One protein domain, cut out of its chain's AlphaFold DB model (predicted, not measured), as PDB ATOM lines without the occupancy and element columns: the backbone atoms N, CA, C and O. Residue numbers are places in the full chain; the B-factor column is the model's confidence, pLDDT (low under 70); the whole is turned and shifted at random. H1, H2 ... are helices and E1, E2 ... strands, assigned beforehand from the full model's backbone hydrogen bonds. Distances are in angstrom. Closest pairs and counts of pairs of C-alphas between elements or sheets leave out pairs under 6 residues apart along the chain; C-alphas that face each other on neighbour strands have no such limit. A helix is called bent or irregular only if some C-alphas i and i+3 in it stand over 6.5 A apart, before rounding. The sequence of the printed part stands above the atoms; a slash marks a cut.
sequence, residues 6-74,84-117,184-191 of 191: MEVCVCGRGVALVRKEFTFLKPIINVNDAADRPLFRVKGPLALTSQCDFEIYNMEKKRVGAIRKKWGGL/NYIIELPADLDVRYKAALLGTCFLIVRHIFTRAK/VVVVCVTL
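This is residues 6 to 74, 84 to 117 and 184 to 191 of the 191 residues of the protein "Phospholipid scramblase" of Papilio machaon (UniProt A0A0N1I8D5). One sheet of eight strands curls like part of a barrel round a single long helix, H1, which fills its hollow. The barrel stays open, with the edge strands E1 and E8 apart, and the far end of H1 sticks out with residues 112 to 117. The printed part has 111 residues, with the order E1 E2 E3 E4 E5 E6 E7 H1 E8 along the chain; the sheet has the order E1 E2 E3 E4 E5 E6 E7 E8 and is antiparallel throughout. The class is mixed, helices and strands; the whole is compact, with a radius of gyration of the C-alphas of 13.6 A and spans of 41 by 29 by 28 A.

Find C-alpha 6 at (18.376, -12.771, -57.151), where E1, residues 6 to 10, begins. E2, residues 13 to 21, is the longest strand by residues and covers 24.3 A. Next come E3, residues 28 to 33, E4, residues 38 to 43, and E5, residues 53 to 58. E6, residues 63 to 70, runs 20.0 A, and E7, residues 84 to 90, runs 19.7 A. From C-alpha 95 at (13.220, -23.685, -44.377), H1, residues 95 to 115, runs 30.7 A. E8, residues 184 to 189, ends at C-alpha 189 at (17.029, -7.749, -40.618).

Start with the sheet, which is strongly twisted; from edge to edge the way across it turns by 167 degrees. E1 to E6 form a meander, each strand the antiparallel neighbour of the one before. Look for N 8 and O 16, 2.8 A, between E1 and E2; N 19 and O 30, 2.9 A, between E2 and E3; N 31 and O 40, 2.9 A, between E3 and E4; N 41 and O 57, 2.8 A, between E4 and E5; N 54 and O 67, 2.8 A, between E5 and E6; N 68 and O 86, 2.8 A, between E6 and E7; and N 185 and O 89, 3.1 A, between E7 and E8. H1 is on one face of this sheet, giving two layers, a sheet and a helix. The closest C-alphas of E2 and H1 are those of Ala 16 and Ala 100, 5.7 A apart. Toward E7 the closest are Leu 89 and Lys 98, their C-alphas 7.4 A apart. H1 and E8 are near each other. In H1, which is not bent, every O i to N i+4 pair is within hydrogen-bond range.

The two C-alphas farthest apart are those of Ala 35 and Leu 74, 45.2 A. Residues 75 to 83 are not printed, with 14.8 A between C-alphas 74 and 84; residues 118 to 183 are not printed either, with 33.5 A between C-alphas 117 and 184. Of the links printed whole, no link is long. The mean pLDDT of the printed part is 80.4; look for values under 70 at residues 22 to 25, 46 to 52, 71 to 74, 112 to 117 and 184 to 191.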
ATOM      1  N   MET A   6      17.512 -12.237 -58.196       90.50
ATOM      2  CA  MET A   6      18.376 -12.771 -57.151       90.50
ATOM      3  C   MET A   6      18.132 -14.270 -56.983       90.50
ATOM      4  O   MET A   6      16.995 -14.728 -56.997       90.50
ATOM      5  N   GLU A   7      19.207 -15.031 -56.847       92.38
ATOM      6  CA  GLU A   7      19.180 -16.462 -56.586       92.38
ATOM      7  C   GLU A   7      19.498 -16.657 -55.112       92.38
ATOM      8  O   GLU A   7      20.382 -16.000 -54.562       92.38
ATOM      9  N   VAL A   8      18.734 -17.525 -54.467       91.88
ATOM     10  CA  VAL A   8      18.910 -17.867 -53.065       91.88
ATOM     11  C   VAL A   8      19.440 -19.283 -53.013       91.88
ATOM     12  O   VAL A   8      18.800 -20.202 -53.527       91.88
ATOM     13  N   CYS A   9      20.584 -19.455 -52.358       91.12
ATOM     14  CA  CYS A   9      21.220 -20.749 -52.160       91.12
ATOM     15  C   CYS A   9      21.220 -21.121 -50.674       91.12
ATOM     16  O   CYS A   9      21.473 -20.278 -49.816       91.12
ATOM     17  N   VAL A  10      20.979 -22.394 -50.367       87.25
ATOM     18  CA  VAL A  10      21.116 -22.962 -49.018       87.25
ATOM     19  C   VAL A  10      22.128 -24.097 -49.100       87.25
ATOM     20  O   VAL A  10      21.958 -25.025 -49.889       87.25
ATOM     21  N   CYS A  11      23.203 -24.013 -48.310       89.50
ATOM     22  CA  CYS A  11      24.301 -24.991 -48.324       89.50
ATOM     23  C   CYS A  11      24.856 -25.254 -49.742       89.50
ATOM     24  O   CYS A  11      25.015 -26.403 -50.146       89.50
ATOM     25  N   GLY A  12      25.073 -24.193 -50.529       87.38
ATOM     26  CA  GLY A  12      25.620 -24.290 -51.890       87.38
ATOM     27  C   GLY A  12      24.649 -24.789 -52.968       87.38
ATOM     28  O   GLY A  12      25.032 -24.864 -54.129       87.38
ATOM     29  N   ARG A  13      23.391 -25.098 -52.626       89.06
ATOM     30  CA  ARG A  13      22.357 -25.502 -53.592       89.06
ATOM     31  C   ARG A  13      21.365 -24.369 -53.822       89.06
ATOM     32  O   ARG A  13      20.827 -23.837 -52.852       89.06
ATOM     33  N   GLY A  14      21.093 -24.038 -55.085       89.88
ATOM     34  CA  GLY A  14      20.036 -23.096 -55.454       89.88
ATOM     35  C   GLY A  14      18.680 -23.611 -54.979       89.88
ATOM     36  O   GLY A  14      18.293 -24.736 -55.292       89.88
ATOM     37  N   VAL A  15      17.975 -22.816 -54.172       92.12
ATOM     38  CA  VAL A  15      16.648 -23.164 -53.636       92.12
ATOM     39  C   VAL A  15      15.537 -22.320 -54.239       92.12
ATOM     40  O   VAL A  15      14.418 -22.813 -54.376       92.12
ATOM     41  N   ALA A  16      15.826 -21.066 -54.589       94.38
ATOM     42  CA  ALA A  16      14.820 -20.157 -55.110       94.38
ATOM     43  C   ALA A  16      15.404 -19.086 -56.030       94.38
ATOM     44  O   ALA A  16      16.536 -18.634 -55.865       94.38
ATOM     45  N   LEU A  17      14.569 -18.636 -56.958       93.94
ATOM     46  CA  LEU A  17      14.821 -17.528 -57.863       93.94
ATOM     47  C   LEU A  17      13.809 -16.420 -57.567       93.94
ATOM     48  O   LEU A  17      12.618 -16.553 -57.834       93.94
ATOM     49  N   VAL A  18      14.297 -15.307 -57.034       94.00
ATOM     50  CA  VAL A  18      13.513 -14.106 -56.745       94.00
ATOM     51  C   VAL A  18      13.628 -13.156 -57.930       94.00
ATOM     52  O   VAL A  18      14.733 -12.802 -58.346       94.00
ATOM     53  N   ARG A  19      12.495 -12.731 -58.488       91.38
ATOM     54  CA  ARG A  19      12.438 -11.812 -59.629       91.38
ATOM     55  C   ARG A  19      11.448 -10.700 -59.380       91.38
ATOM     56  O   ARG A  19      10.292 -10.946 -59.042       91.38
ATOM     57  N   LYS A  20      11.892  -9.471 -59.589       87.44
ATOM     58  CA  LYS A  20      11.009  -8.319 -59.544       87.44
ATOM     59  C   LYS A  20      10.236  -8.213 -60.855       87.44
ATOM     60  O   LYS A  20      10.827  -8.178 -61.930       87.44
ATOM     61  N   GLU A  21       8.920  -8.115 -60.749       82.56
ATOM     62  CA  GLU A  21       8.048  -7.696 -61.837       82.56
ATOM     63  C   GLU A  21       7.723  -6.220 -61.643       82.56
ATOM     64  O   GLU A  21       7.143  -5.802 -60.633       82.56
ATOM     65  N   PHE A  22       8.110  -5.398 -62.612       66.12
ATOM     66  CA  PHE A  22       7.668  -4.017 -62.617       66.12
ATOM     67  C   PHE A  22       6.222  -3.971 -63.108       66.12
ATOM     68  O   PHE A  22       5.934  -4.341 -64.243       66.12
ATOM     69  N   THR A  23       5.312  -3.508 -62.254       69.00
ATOM     70  CA  THR A  23       3.978  -3.091 -62.693       69.00
ATOM     71  C   THR A  23       3.786  -1.614 -62.391       69.00
ATOM     72  O   THR A  23       4.445  -1.062 -61.510       69.00
ATOM     73  N   PHE A  24       2.889  -0.969 -63.134       63.22
ATOM     74  CA  PHE A  24       2.733   0.485 -63.121       63.22
ATOM     75  C   PHE A  24       2.246   1.049 -61.773       63.22
ATOM     76  O   PHE A  24       2.582   2.172 -61.419       63.22
ATOM     77  N   LEU A  25       1.474   0.274 -61.002       68.56
ATOM     78  CA  LEU A  25       0.796   0.758 -59.787       68.56
ATOM     79  C   LEU A  25       1.291   0.100 -58.494       68.56
ATOM     80  O   LEU A  25       1.349   0.756 -57.454       68.56
ATOM     81  N   LYS A  26       1.633  -1.194 -58.536       75.06
ATOM     82  CA  LYS A  26       2.057  -1.960 -57.355       75.06
ATOM     83  C   LYS A  26       3.351  -2.720 -57.645       75.06
ATOM     84  O   LYS A  26       3.404  -3.467 -58.619       75.06
ATOM     85  N   PRO A  27       4.397  -2.605 -56.819       84.12
ATOM     86  CA  PRO A  27       5.567  -3.449 -56.985       84.12
ATOM     87  C   PRO A  27       5.177  -4.907 -56.710       84.12
ATOM     88  O   PRO A  27       4.522  -5.212 -55.709       84.12
ATOM     89  N   ILE A  28       5.567  -5.805 -57.611       89.38
ATOM     90  CA  ILE A  28       5.339  -7.243 -57.478       89.38
ATOM     91  C   ILE A  28       6.691  -7.941 -57.539       89.38
ATOM     92  O   ILE A  28       7.550  -7.605 -58.350       89.38
ATOM     93  N   ILE A  29       6.898  -8.913 -56.660       92.31
ATOM     94  CA  ILE A  29       8.066  -9.784 -56.685       92.31
ATOM     95  C   ILE A  29       7.564 -11.220 -56.717       92.31
ATOM     96  O   ILE A  29       6.767 -11.631 -55.873       92.31
ATOM     97  N   ASN A  30       8.035 -11.977 -57.696       94.88
ATOM     98  CA  ASN A  30       7.769 -13.397 -57.803       94.88
ATOM     99  C   ASN A  30       8.930 -14.176 -57.203       94.88
ATOM    100  O   ASN A  30      10.102 -13.875 -57.445       94.88
ATOM    101  N   VAL A  31       8.581 -15.181 -56.413       96.25
ATOM    102  CA  VAL A  31       9.520 -16.116 -55.812       96.25
ATOM    103  C   VAL A  31       9.235 -17.474 -56.423       96.25
ATOM    104  O   VAL A  31       8.158 -18.035 -56.215       96.25
ATOM    105  N   ASN A  32      10.199 -17.990 -57.171       95.44
ATOM    106  CA  ASN A  32      10.118 -19.286 -57.826       95.44
ATOM    107  C   ASN A  32      11.101 -20.254 -57.165       95.44
ATOM    108  O   ASN A  32      12.059 -19.823 -56.525       95.44
ATOM    109  N   ASP A  33      10.873 -21.556 -57.303       94.19
ATOM    110  CA  ASP A  33      11.842 -22.570 -56.897       94.19
ATOM    111  C   ASP A  33      13.027 -22.645 -57.882       94.19
ATOM    112  O   ASP A  33      13.099 -21.916 -58.873       94.19
ATOM    113  N   ALA A  34      13.986 -23.526 -57.599       90.75
ATOM    114  CA  ALA A  34      15.145 -23.750 -58.464       90.75
ATOM    115  C   ALA A  34      14.790 -24.302 -59.860       90.75
ATOM    116  O   ALA A  34      15.557 -24.119 -60.800       90.75
ATOM    117  N   ALA A  35      13.630 -24.954 -60.001       92.00
ATOM    118  CA  ALA A  35      13.094 -25.444 -61.271       92.00
ATOM    119  C   ALA A  35      12.210 -24.396 -61.977       92.00
ATOM    120  O   ALA A  35      11.489 -24.713 -62.918       92.00
ATOM    121  N   ASP A  36      12.251 -23.151 -61.505       93.06
ATOM    122  CA  ASP A  36      11.480 -22.014 -61.985       93.06
ATOM    123  C   ASP A  36       9.955 -22.104 -61.818       93.06
ATOM    124  O   ASP A  36       9.206 -21.317 -62.400       93.06
ATOM    125  N   ARG A  37       9.469 -22.998 -60.954       94.19
ATOM    126  CA  ARG A  37       8.044 -23.105 -60.627       94.19
ATOM    127  C   ARG A  37       7.657 -22.040 -59.600       94.19
ATOM    128  O   ARG A  37       8.394 -21.825 -58.636       94.19
ATOM    129  N   PRO A  38       6.511 -21.364 -59.763       94.19
ATOM    130  CA  PRO A  38       6.139 -20.255 -58.896       94.19
ATOM    131  C   PRO A  38       5.718 -20.756 -57.503       94.19
ATOM    132  O   PRO A  38       4.874 -21.642 -57.379       94.19
ATOM    133  N   LEU A  39       6.309 -20.177 -56.453       94.25
ATOM    134  CA  LEU A  39       6.045 -20.520 -55.050       94.25
ATOM    135  C   LEU A  39       5.203 -19.446 -54.361       94.25
ATOM    136  O   LEU A  39       4.160 -19.739 -53.775       94.25
ATOM    137  N   PHE A  40       5.664 -18.196 -54.438       96.19
ATOM    138  CA  PHE A  40       5.021 -17.061 -53.784       96.19
ATOM    139  C   PHE A  40       4.978 -15.841 -54.684       96.19
ATOM    140  O   PHE A  40       5.853 -15.610 -55.522       96.19
ATOM    141  N   ARG A  41       3.978 -15.006 -54.420       95.25
ATOM    142  CA  ARG A  41       3.856 -13.673 -54.987       95.25
ATOM    143  C   ARG A  41       3.844 -12.655 -53.861       95.25
ATOM    144  O   ARG A  41       2.922 -12.632 -53.048       95.25
ATOM    145  N   VAL A  42       4.871 -11.818 -53.822       94.19
ATOM    146  CA  VAL A  42       5.012 -10.740 -52.845       94.19
ATOM    147  C   VAL A  42       4.520  -9.452 -53.485       94.19
ATOM    148  O   VAL A  42       5.040  -9.012 -54.509       94.19
ATOM    149  N   LYS A  43       3.477  -8.864 -52.906       91.56
ATOM    150  CA  LYS A  43       2.869  -7.625 -53.387       91.56
ATOM    151  C   LYS A  43       3.200  -6.514 -52.415       91.56
ATOM    152  O   LYS A  43       2.908  -6.638 -51.231       91.56
ATOM    153  N   GLY A  44       3.805  -5.449 -52.915       87.12
ATOM    154  CA  GLY A  44       4.046  -4.271 -52.102       87.12
ATOM    155  C   GLY A  44       2.886  -3.275 -52.125       87.12
ATOM    156  O   GLY A  44       1.881  -3.476 -52.822       87.12
ATOM    157  N   PRO A  45       3.046  -2.193 -51.359       80.12
ATOM    158  CA  PRO A  45       2.040  -1.160 -51.194       80.12
ATOM    159  C   PRO A  45       1.804  -0.426 -52.516       80.12
ATOM    160  O   PRO A  45       2.649  -0.414 -53.414       80.12
ATOM    161  N   LEU A  46       0.631   0.193 -52.654       69.44
ATOM    162  CA  LEU A  46       0.385   1.079 -53.788       69.44
ATOM    163  C   LEU A  46       1.355   2.264 -53.692       69.44
ATOM    164  O   LEU A  46       1.520   2.820 -52.605       69.44
ATOM    165  N   ALA A  47       1.947   2.677 -54.816       62.75
ATOM    166  CA  ALA A  47       2.933   3.766 -54.851       62.75
ATOM    167  C   ALA A  47       2.417   5.114 -54.292       62.75
ATOM    168  O   ALA A  47       3.205   6.012 -54.027       62.75
ATOM    169  N   LEU A  48       1.103   5.244 -54.097       55.50
ATOM    170  CA  LEU A  48       0.425   6.421 -53.547       55.50
ATOM    171  C   LEU A  48       0.260   6.384 -52.015       55.50
ATOM    172  O   LEU A  48      -0.299   7.311 -51.440       55.50
ATOM    173  N   THR A  49       0.681   5.305 -51.351       58.16
ATOM    174  CA  THR A  49       0.508   5.120 -49.901       58.16
ATOM    175  C   THR A  49       1.841   5.244 -49.169       58.16
ATOM    176  O   THR A  49       2.867   4.797 -49.668       58.16
ATOM    177  N   SER A  50       1.826   5.805 -47.958       56.41
ATOM    178  CA  SER A  50       2.992   5.867 -47.057       56.41
ATOM    179  C   SER A  50       3.301   4.532 -46.362       56.41
ATOM    180  O   SER A  50       4.272   4.422 -45.612       56.41
ATOM    181  N   GLN A  51       2.476   3.507 -46.592       61.69
ATOM    182  CA  GLN A  51       2.672   2.168 -46.044       61.69
ATOM    183  C   GLN A  51       3.866   1.504 -46.731       61.69
ATOM    184  O   GLN A  51       4.028   1.618 -47.939       61.69
ATOM    185  N   CYS A  52       4.686   0.791 -45.960       68.12
ATOM    186  CA  CYS A  52       5.868   0.070 -46.447       68.12
ATOM    187  C   CYS A  52       5.755  -1.433 -46.158       68.12
ATOM    188  O   CYS A  52       6.743  -2.087 -45.819       68.12
ATOM    189  N   ASP A  53       4.536  -1.959 -46.271       83.19
ATOM    190  CA  ASP A  53       4.216  -3.346 -45.956       83.19
ATOM    191  C   ASP A  53       4.027  -4.148 -47.243       83.19
ATOM    192  O   ASP A  53       3.289  -3.757 -48.149       83.19
ATOM    193  N   PHE A  54       4.699  -5.291 -47.311       89.38
ATOM    194  CA  PHE A  54       4.629  -6.229 -48.417       89.38
ATOM    195  C   PHE A  54       3.912  -7.489 -47.960       89.38
ATOM    196  O   PHE A  54       4.303  -8.137 -46.993       89.38
ATOM    197  N   GLU A  55       2.872  -7.871 -48.679       91.75
ATOM    198  CA  GLU A  55       2.084  -9.056 -48.380       91.75
ATOM    199  C   GLU A  55       2.552 -10.243 -49.216       91.75
ATOM    200  O   GLU A  55       2.793 -10.122 -50.420       91.75
ATOM    201  N   ILE A  56       2.655 -11.407 -48.579       94.00
ATOM    202  CA  ILE A  56       3.138 -12.638 -49.200       94.00
ATOM    203  C   ILE A  56       1.934 -13.541 -49.451       94.00
ATOM    204  O   ILE A  56       1.217 -13.917 -48.519       94.00
ATOM    205  N   TYR A  57       1.740 -13.921 -50.709       94.56
ATOM    206  CA  TYR A  57       0.669 -14.805 -51.148       94.56
ATOM    207  C   TYR A  57       1.232 -16.099 -51.726       94.56
ATOM    208  O   TYR A  57       2.246 -16.073 -52.424       94.56
ATOM    209  N   ASN A  58       0.554 -17.218 -51.478       93.75
ATOM    210  CA  ASN A  58       0.782 -18.445 -52.240       93.75
ATOM    211  C   ASN A  58       0.113 -18.356 -53.631       93.75
ATOM    212  O   ASN A  58      -0.568 -17.379 -53.961       93.75
ATOM    213  N   MET A  59       0.276 -19.398 -54.446       92.56
ATOM    214  CA  MET A  59      -0.327 -19.461 -55.786       92.56
ATOM    215  C   MET A  59      -1.859 -19.567 -55.777       92.56
ATOM    216  O   MET A  59      -2.510 -19.133 -56.725       92.56
ATOM    217  N   GLU A  60      -2.444 -20.030 -54.675       94.31
ATOM    218  CA  GLU A  60      -3.895 -20.046 -54.434       94.31
ATOM    219  C   GLU A  60      -4.434 -18.675 -53.983       94.31
ATOM    220  O   GLU A  60      -5.606 -18.549 -53.639       94.31
ATOM    221  N   LYS A  61      -3.593 -17.629 -53.972       92.25
ATOM    222  CA  LYS A  61      -3.924 -16.270 -53.508       92.25
ATOM    223  C   LYS A  61      -4.288 -16.192 -52.017       92.25
ATOM    224  O   LYS A  61      -4.841 -15.186 -51.575       92.25
ATOM    225  N   LYS A  62      -3.925 -17.195 -51.218       92.81
ATOM    226  CA  LYS A  62      -4.012 -17.164 -49.755       92.81
ATOM    227  C   LYS A  62      -2.812 -16.407 -49.187       92.81
ATOM    228  O   LYS A  62      -1.667 -16.682 -49.550       92.81
ATOM    229  N   ARG A  63      -3.068 -15.456 -48.283       91.44
ATOM    230  CA  ARG A  63      -2.011 -14.736 -47.557       91.44
ATOM    231  C   ARG A  63      -1.295 -15.711 -46.625       91.44
ATOM    232  O   ARG A  63      -1.926 -16.301 -45.750       91.44
ATOM    233  N   VAL A  64       0.011 -15.864 -46.813       90.81
ATOM    234  CA  VAL A  64       0.863 -16.734 -45.987       90.81
ATOM    235  C   VAL A  64       1.704 -15.946 -44.990       90.81
ATOM    236  O   VAL A  64       2.114 -16.503 -43.983       90.81
ATOM    237  N   GLY A  65       1.944 -14.657 -45.235       90.31
ATOM    238  CA  GLY A  65       2.808 -13.844 -44.386       90.31
ATOM    239  C   GLY A  65       2.906 -12.395 -44.848       90.31
ATOM    240  O   GLY A  65       2.173 -11.967 -45.745       90.31
ATOM    241  N   ALA A  66       3.824 -11.644 -44.245       90.31
ATOM    242  CA  ALA A  66       4.159 -10.286 -44.666       90.31
ATOM    243  C   ALA A  66       5.608  -9.916 -44.337       90.31
ATOM    244  O   ALA A  66       6.211 -10.482 -43.434       90.31
ATOM    245  N   ILE A  67       6.146  -8.941 -45.062       87.06
ATOM    246  CA  ILE A  67       7.386  -8.231 -44.748       87.06
ATOM    247  C   ILE A  67       6.982  -6.798 -44.409       87.06
ATOM    248  O   ILE A  67       6.373  -6.125 -45.236       87.06
ATOM    249  N   ARG A  68       7.292  -6.327 -43.205       83.19
ATOM    250  CA  ARG A  68       6.903  -5.004 -42.704       83.19
ATOM    251  C   ARG A  68       8.123  -4.217 -42.275       83.19
ATOM    252  O   ARG A  68       9.025  -4.775 -41.650       83.19
ATOM    253  N   LYS A  69       8.136  -2.917 -42.545       76.69
ATOM    254  CA  LYS A  69       9.155  -2.019 -41.993       76.69
ATOM    255  C   LYS A  69       8.730  -1.553 -40.600       76.69
ATOM    256  O   LYS A  69       7.650  -0.991 -40.433       76.69
ATOM    257  N   LYS A  70       9.580  -1.754 -39.592       71.31
ATOM    258  CA  LYS A  70       9.421  -1.139 -38.272       71.31
ATOM    259  C   LYS A  70       9.986   0.275 -38.315       71.31
ATOM    260  O   LYS A  70      11.196   0.467 -38.392       71.31
ATOM    261  N   TRP A  71       9.102   1.259 -38.222       61.56
ATOM    262  CA  TRP A  71       9.495   2.644 -37.998       61.56
ATOM    263  C   TRP A  71       9.761   2.844 -36.503       61.56
ATOM    264  O   TRP A  71       8.874   2.631 -35.674       61.56
ATOM    265  N   GLY A  72      11.002   3.183 -36.147       53.34
ATOM    266  CA  GLY A  72      11.339   3.615 -34.792       53.34
ATOM    267  C   GLY A  72      10.618   4.930 -34.503       53.34
ATOM    268  O   GLY A  72      10.618   5.820 -35.346       53.34
ATOM    269  N   GLY A  73       9.941   5.029 -33.359       51.94
ATOM    270  CA  GLY A  73       9.137   6.198 -33.002       51.94
ATOM    271  C   GLY A  73       9.896   7.528 -33.104       51.94
ATOM    272  O   GLY A  73      11.122   7.583 -33.014       51.94
ATOM    273  N   LEU A  74       9.122   8.601 -33.278       45.50
ATOM    274  CA  LEU A  74       9.563   9.991 -33.390       45.50
ATOM    275  C   LEU A  74      10.605  10.335 -32.300       45.50
ATOM    276  O   LEU A  74      10.248  10.475 -31.132       45.50
ATOM    277  N   ASN A  84      14.862  -1.583 -39.622       71.50
ATOM    278  CA  ASN A  84      14.418  -2.829 -39.004       71.50
ATOM    279  C   ASN A  84      13.232  -3.390 -39.794       71.50
ATOM    280  O   ASN A  84      12.137  -2.829 -39.746       71.50
ATOM    281  N   TYR A  85      13.417  -4.508 -40.491       76.06
ATOM    282  CA  TYR A  85      12.310  -5.231 -41.127       76.06
ATOM    283  C   TYR A  85      11.851  -6.400 -40.263       76.06
ATOM    284  O   TYR A  85      12.668  -7.080 -39.655       76.06
ATOM    285  N   ILE A  86      10.541  -6.632 -40.230       81.31
ATOM    286  CA  ILE A  86       9.889  -7.796 -39.632       81.31
ATOM    287  C   ILE A  86       9.334  -8.646 -40.760       81.31
ATOM    288  O   ILE A  86       8.495  -8.192 -41.533       81.31
ATOM    289  N   ILE A  87       9.763  -9.898 -40.823       85.31
ATOM    290  CA  ILE A  87       9.185 -10.889 -41.728       85.31
ATOM    291  C   ILE A  87       8.301 -11.802 -40.882       85.31
ATOM    292  O   ILE A  87       8.797 -12.382 -39.931       85.31
ATOM    293  N   GLU A  88       7.014 -11.904 -41.203       87.50
ATOM    294  CA  GLU A  88       6.024 -12.756 -40.540       87.50
ATOM    295  C   GLU A  88       5.789 -14.010 -41.386       87.50
ATOM    296  O   GLU A  88       5.207 -13.914 -42.468       87.50
ATOM    297  N   LEU A  89       6.213 -15.181 -40.900       85.00
ATOM    298  CA  LEU A  89       6.010 -16.470 -41.577       85.00
ATOM    299  C   LEU A  89       5.427 -17.515 -40.627       85.00
ATOM    300  O   LEU A  89       5.750 -17.494 -39.436       85.00
ATOM    301  N   PRO A  90       4.637 -18.470 -41.142       83.88
ATOM    302  CA  PRO A  90       4.114 -19.550 -40.331       83.88
ATOM    303  C   PRO A  90       5.252 -20.527 -39.975       83.88
ATOM    304  O   PRO A  90       6.165 -20.774 -40.771       83.88
ATOM    305  N   ALA A  91       5.262 -21.031 -38.736       80.69
ATOM    306  CA  ALA A  91       6.369 -21.844 -38.218       80.69
ATOM    307  C   ALA A  91       6.595 -23.148 -38.990       80.69
ATOM    308  O   ALA A  91       7.743 -23.571 -39.126       80.69
ATOM    309  N   ASP A  92       5.530 -23.744 -39.509       83.38
ATOM    310  CA  ASP A  92       5.503 -24.965 -40.317       83.38
ATOM    311  C   ASP A  92       5.984 -24.756 -41.763       83.38
ATOM    312  O   ASP A  92       6.153 -25.722 -42.502       83.38
ATOM    313  N   LEU A  93       6.275 -23.513 -42.169       85.38
ATOM    314  CA  LEU A  93       6.821 -23.241 -43.494       85.38
ATOM    315  C   LEU A  93       8.226 -23.844 -43.653       85.38
ATOM    316  O   LEU A  93       9.104 -23.638 -42.804       85.38
ATOM    317  N   ASP A  94       8.446 -24.533 -44.774       88.38
ATOM    318  CA  ASP A  94       9.733 -25.132 -45.142       88.38
ATOM    319  C   ASP A  94      10.874 -24.099 -45.064       88.38
ATOM    320  O   ASP A  94      10.734 -22.935 -45.461       88.38
ATOM    321  N   VAL A  95      12.027 -24.529 -44.549       87.25
ATOM    322  CA  VAL A  95      13.220 -23.685 -44.377       87.25
ATOM    323  C   VAL A  95      13.675 -23.071 -45.704       87.25
ATOM    324  O   VAL A  95      14.110 -21.921 -45.723       87.25
ATOM    325  N   ARG A  96      13.510 -23.780 -46.827       89.44
ATOM    326  CA  ARG A  96      13.830 -23.275 -48.172       89.44
ATOM    327  C   ARG A  96      12.991 -22.051 -48.529       89.44
ATOM    328  O   ARG A  96      13.511 -21.081 -49.070       89.44
ATOM    329  N   TYR A  97      11.708 -22.071 -48.180       90.75
ATOM    330  CA  TYR A  97      10.787 -20.962 -48.427       90.75
ATOM    331  C   TYR A  97      11.068 -19.784 -47.495       90.75
ATOM    332  O   TYR A  97      11.056 -18.639 -47.939       90.75
ATOM    333  N   LYS A  98      11.412 -20.054 -46.230       89.12
ATOM    334  CA  LYS A  98      11.896 -19.018 -45.304       89.12
ATOM    335  C   LYS A  98      13.150 -18.333 -45.855       89.12
ATOM    336  O   LYS A  98      13.177 -17.110 -45.935       89.12
ATOM    337  N   ALA A  99      14.137 -19.102 -46.318       91.12
ATOM    338  CA  ALA A  99      15.347 -18.568 -46.945       91.12
ATOM    339  C   ALA A  99      15.031 -17.724 -48.192       91.12
ATOM    340  O   ALA A  99      15.564 -16.627 -48.353       91.12
ATOM    341  N   ALA A 100      14.114 -18.188 -49.045       92.81
ATOM    342  CA  ALA A 100      13.683 -17.448 -50.229       92.81
ATOM    343  C   ALA A 100      13.045 -16.087 -49.882       92.81
ATOM    344  O   ALA A 100      13.302 -15.077 -50.544       92.81
ATOM    345  N   LEU A 101      12.235 -16.038 -48.822       91.69
ATOM    346  CA  LEU A 101      11.550 -14.823 -48.370       91.69
ATOM    347  C   LEU A 101      12.490 -13.862 -47.631       91.69
ATOM    348  O   LEU A 101      12.378 -12.652 -47.820       91.69
ATOM    349  N   LEU A 102      13.479 -14.384 -46.897       90.00
ATOM    350  CA  LEU A 102      14.605 -13.588 -46.399       90.00
ATOM    351  C   LEU A 102      15.326 -12.911 -47.563       90.00
ATOM    352  O   LEU A 102      15.471 -11.693 -47.576       90.00
ATOM    353  N   GLY A 103      15.688 -13.685 -48.586       89.25
ATOM    354  CA  GLY A 103      16.283 -13.160 -49.806       89.25
ATOM    355  C   GLY A 103      15.426 -12.083 -50.478       89.25
ATOM    356  O   GLY A 103      15.921 -11.037 -50.895       89.25
ATOM    357  N   THR A 104      14.114 -12.300 -50.532       90.44
ATOM    358  CA  THR A 104      13.172 -11.316 -51.073       90.44
ATOM    359  C   THR A 104      13.212  -9.998 -50.297       90.44
ATOM    360  O   THR A 104      13.213  -8.933 -50.915       90.44
ATOM    361  N   CYS A 105      13.331 -10.052 -48.967       86.44
ATOM    362  CA  CYS A 105      13.526  -8.868 -48.132       86.44
ATOM    363  C   CYS A 105      14.799  -8.102 -48.525       86.44
ATOM    364  O   CYS A 105      14.727  -6.900 -48.761       86.44
ATOM    365  N   PHE A 106      15.939  -8.780 -48.697       84.88
ATOM    366  CA  PHE A 106      17.180  -8.131 -49.154       84.88
ATOM    367  C   PHE A 106      17.004  -7.410 -50.499       84.88
ATOM    368  O   PHE A 106      17.461  -6.276 -50.665       84.88
ATOM    369  N   LEU A 107      16.310  -8.034 -51.458       85.12
ATOM    370  CA  LEU A 107      16.055  -7.424 -52.765       85.12
ATOM    371  C   LEU A 107      15.180  -6.164 -52.657       85.12
ATOM    372  O   LEU A 107      15.435  -5.192 -53.374       85.12
ATOM    373  N   ILE A 108      14.195  -6.160 -51.751       81.94
ATOM    374  CA  ILE A 108      13.354  -4.993 -51.445       81.94
ATOM    375  C   ILE A 108      14.204  -3.855 -50.875       81.94
ATOM    376  O   ILE A 108      14.165  -2.747 -51.413       81.94
ATOM    377  N   VAL A 109      14.999  -4.126 -49.834       76.31
ATOM    378  CA  VAL A 109      15.805  -3.091 -49.166       76.31
ATOM    379  C   VAL A 109      16.807  -2.473 -50.124       76.31
ATOM    380  O   VAL A 109      16.877  -1.251 -50.233       76.31
ATOM    381  N   ARG A 110      17.515  -3.302 -50.900       74.00
ATOM    382  CA  ARG A 110      18.441  -2.809 -51.921       74.00
ATOM    383  C   ARG A 110      17.738  -1.872 -52.901       74.00
ATOM    384  O   ARG A 110      18.299  -0.843 -53.264       74.00
ATOM    385  N   HIS A 111      16.520  -2.200 -53.334       73.06
ATOM    386  CA  HIS A 111      15.790  -1.358 -54.277       73.06
ATOM    387  C   HIS A 111      15.340  -0.022 -53.665       73.06
ATOM    388  O   HIS A 111      15.454   1.007 -54.332       73.06
ATOM    389  N   ILE A 112      14.862  -0.030 -52.416       65.88
ATOM    390  CA  ILE A 112      14.472   1.187 -51.686       65.88
ATOM    391  C   ILE A 112      15.698   2.079 -51.467       65.88
ATOM    392  O   ILE A 112      15.670   3.245 -51.849       65.88
ATOM    393  N   PHE A 113      16.798   1.523 -50.952       57.94
ATOM    394  CA  PHE A 113      18.040   2.260 -50.706       57.94
ATOM    395  C   PHE A 113      18.645   2.834 -51.994       57.94
ATOM    396  O   PHE A 113      19.027   3.997 -52.039       57.94
ATOM    397  N   THR A 114      18.659   2.063 -53.089       56.66
ATOM    398  CA  THR A 114      19.223   2.527 -54.374       56.66
ATOM    399  C   THR A 114      18.424   3.688 -54.980       56.66
ATOM    400  O   THR A 114      18.983   4.492 -55.721       56.66
ATOM    401  N   ARG A 115      17.120   3.800 -54.685       50.75
ATOM    402  CA  ARG A 115      16.285   4.924 -55.143       50.75
ATOM    403  C   ARG A 115      16.168   6.066 -54.130       50.75
ATOM    404  O   ARG A 115      15.684   7.131 -54.501       50.75
ATOM    405  N   ALA A 116      16.633   5.878 -52.899       47.19
ATOM    406  CA  ALA A 116      16.583   6.878 -51.843       47.19
ATOM    407  C   ALA A 116      17.931   7.610 -51.692       47.19
ATOM    408  O   ALA A 116      18.773   7.256 -50.874       47.19
ATOM    409  N   LYS A 117      18.102   8.697 -52.450       31.48
ATOM    410  CA  LYS A 117      18.689   9.940 -51.914       31.48
ATOM    411  C   LYS A 117      17.513  10.877 -51.569       31.48
ATOM    412  O   LYS A 117      16.449  10.726 -52.165       31.48
ATOM    413  N   VAL A 184       4.751 -17.267 -35.196       56.34
ATOM    414  CA  VAL A 184       5.230 -16.422 -36.289       56.34
ATOM    415  C   VAL A 184       6.729 -16.260 -36.095       56.34
ATOM    416  O   VAL A 184       7.173 -15.774 -35.055       56.34
ATOM    417  N   VAL A 185       7.524 -16.701 -37.067       59.41
ATOM    418  CA  VAL A 185       8.969 -16.453 -37.036       59.41
ATOM    419  C   VAL A 185       9.177 -15.006 -37.442       59.41
ATOM    420  O   VAL A 185       8.922 -14.692 -38.597       59.41
ATOM    421  N   VAL A 186       9.611 -14.161 -36.505       59.09
ATOM    422  CA  VAL A 186       9.997 -12.768 -36.762       59.09
ATOM    423  C   VAL A 186      11.501 -12.711 -36.950       59.09
ATOM    424  O   VAL A 186      12.257 -12.925 -36.005       59.09
ATOM    425  N   VAL A 187      11.938 -12.407 -38.169       60.34
ATOM    426  CA  VAL A 187      13.346 -12.097 -38.428       60.34
ATOM    427  C   VAL A 187      13.506 -10.590 -38.460       60.34
ATOM    428  O   VAL A 187      12.851  -9.938 -39.271       60.34
ATOM    429  N   CYS A 188      14.364 -10.066 -37.581       56.03
ATOM    430  CA  CYS A 188      14.832  -8.689 -37.648       56.03
ATOM    431  C   CYS A 188      16.050  -8.653 -38.565       56.03
ATOM    432  O   CYS A 188      17.070  -9.272 -38.267       56.03
ATOM    433  N   VAL A 189      15.918  -7.973 -39.696       58.53
ATOM    434  CA  VAL A 189      17.029  -7.749 -40.618       58.53
ATOM    435  C   VAL A 189      17.496  -6.313 -40.418       58.53
ATOM    436  O   VAL A 189      16.705  -5.391 -40.586       58.53
ATOM    437  N   THR A 190      18.754  -6.159 -40.014       56.75
ATOM    438  CA  THR A 190      19.475  -4.891 -39.850       56.75
ATOM    439  C   THR A 190      20.496  -4.853 -40.986       56.75
ATOM    440  O   THR A 190      21.380  -5.710 -41.018       56.75
ATOM    441  N   LEU A 191      20.315  -3.949 -41.954       55.19
ATOM    442  CA  LEU A 191      21.193  -3.788 -43.125       55.19
ATOM    443  C   LEU A 191      22.002  -2.504 -43.048       55.19
ATOM    444  O   LEU A 191      21.452  -1.520 -42.504       55.19
TER     445      LEU A 191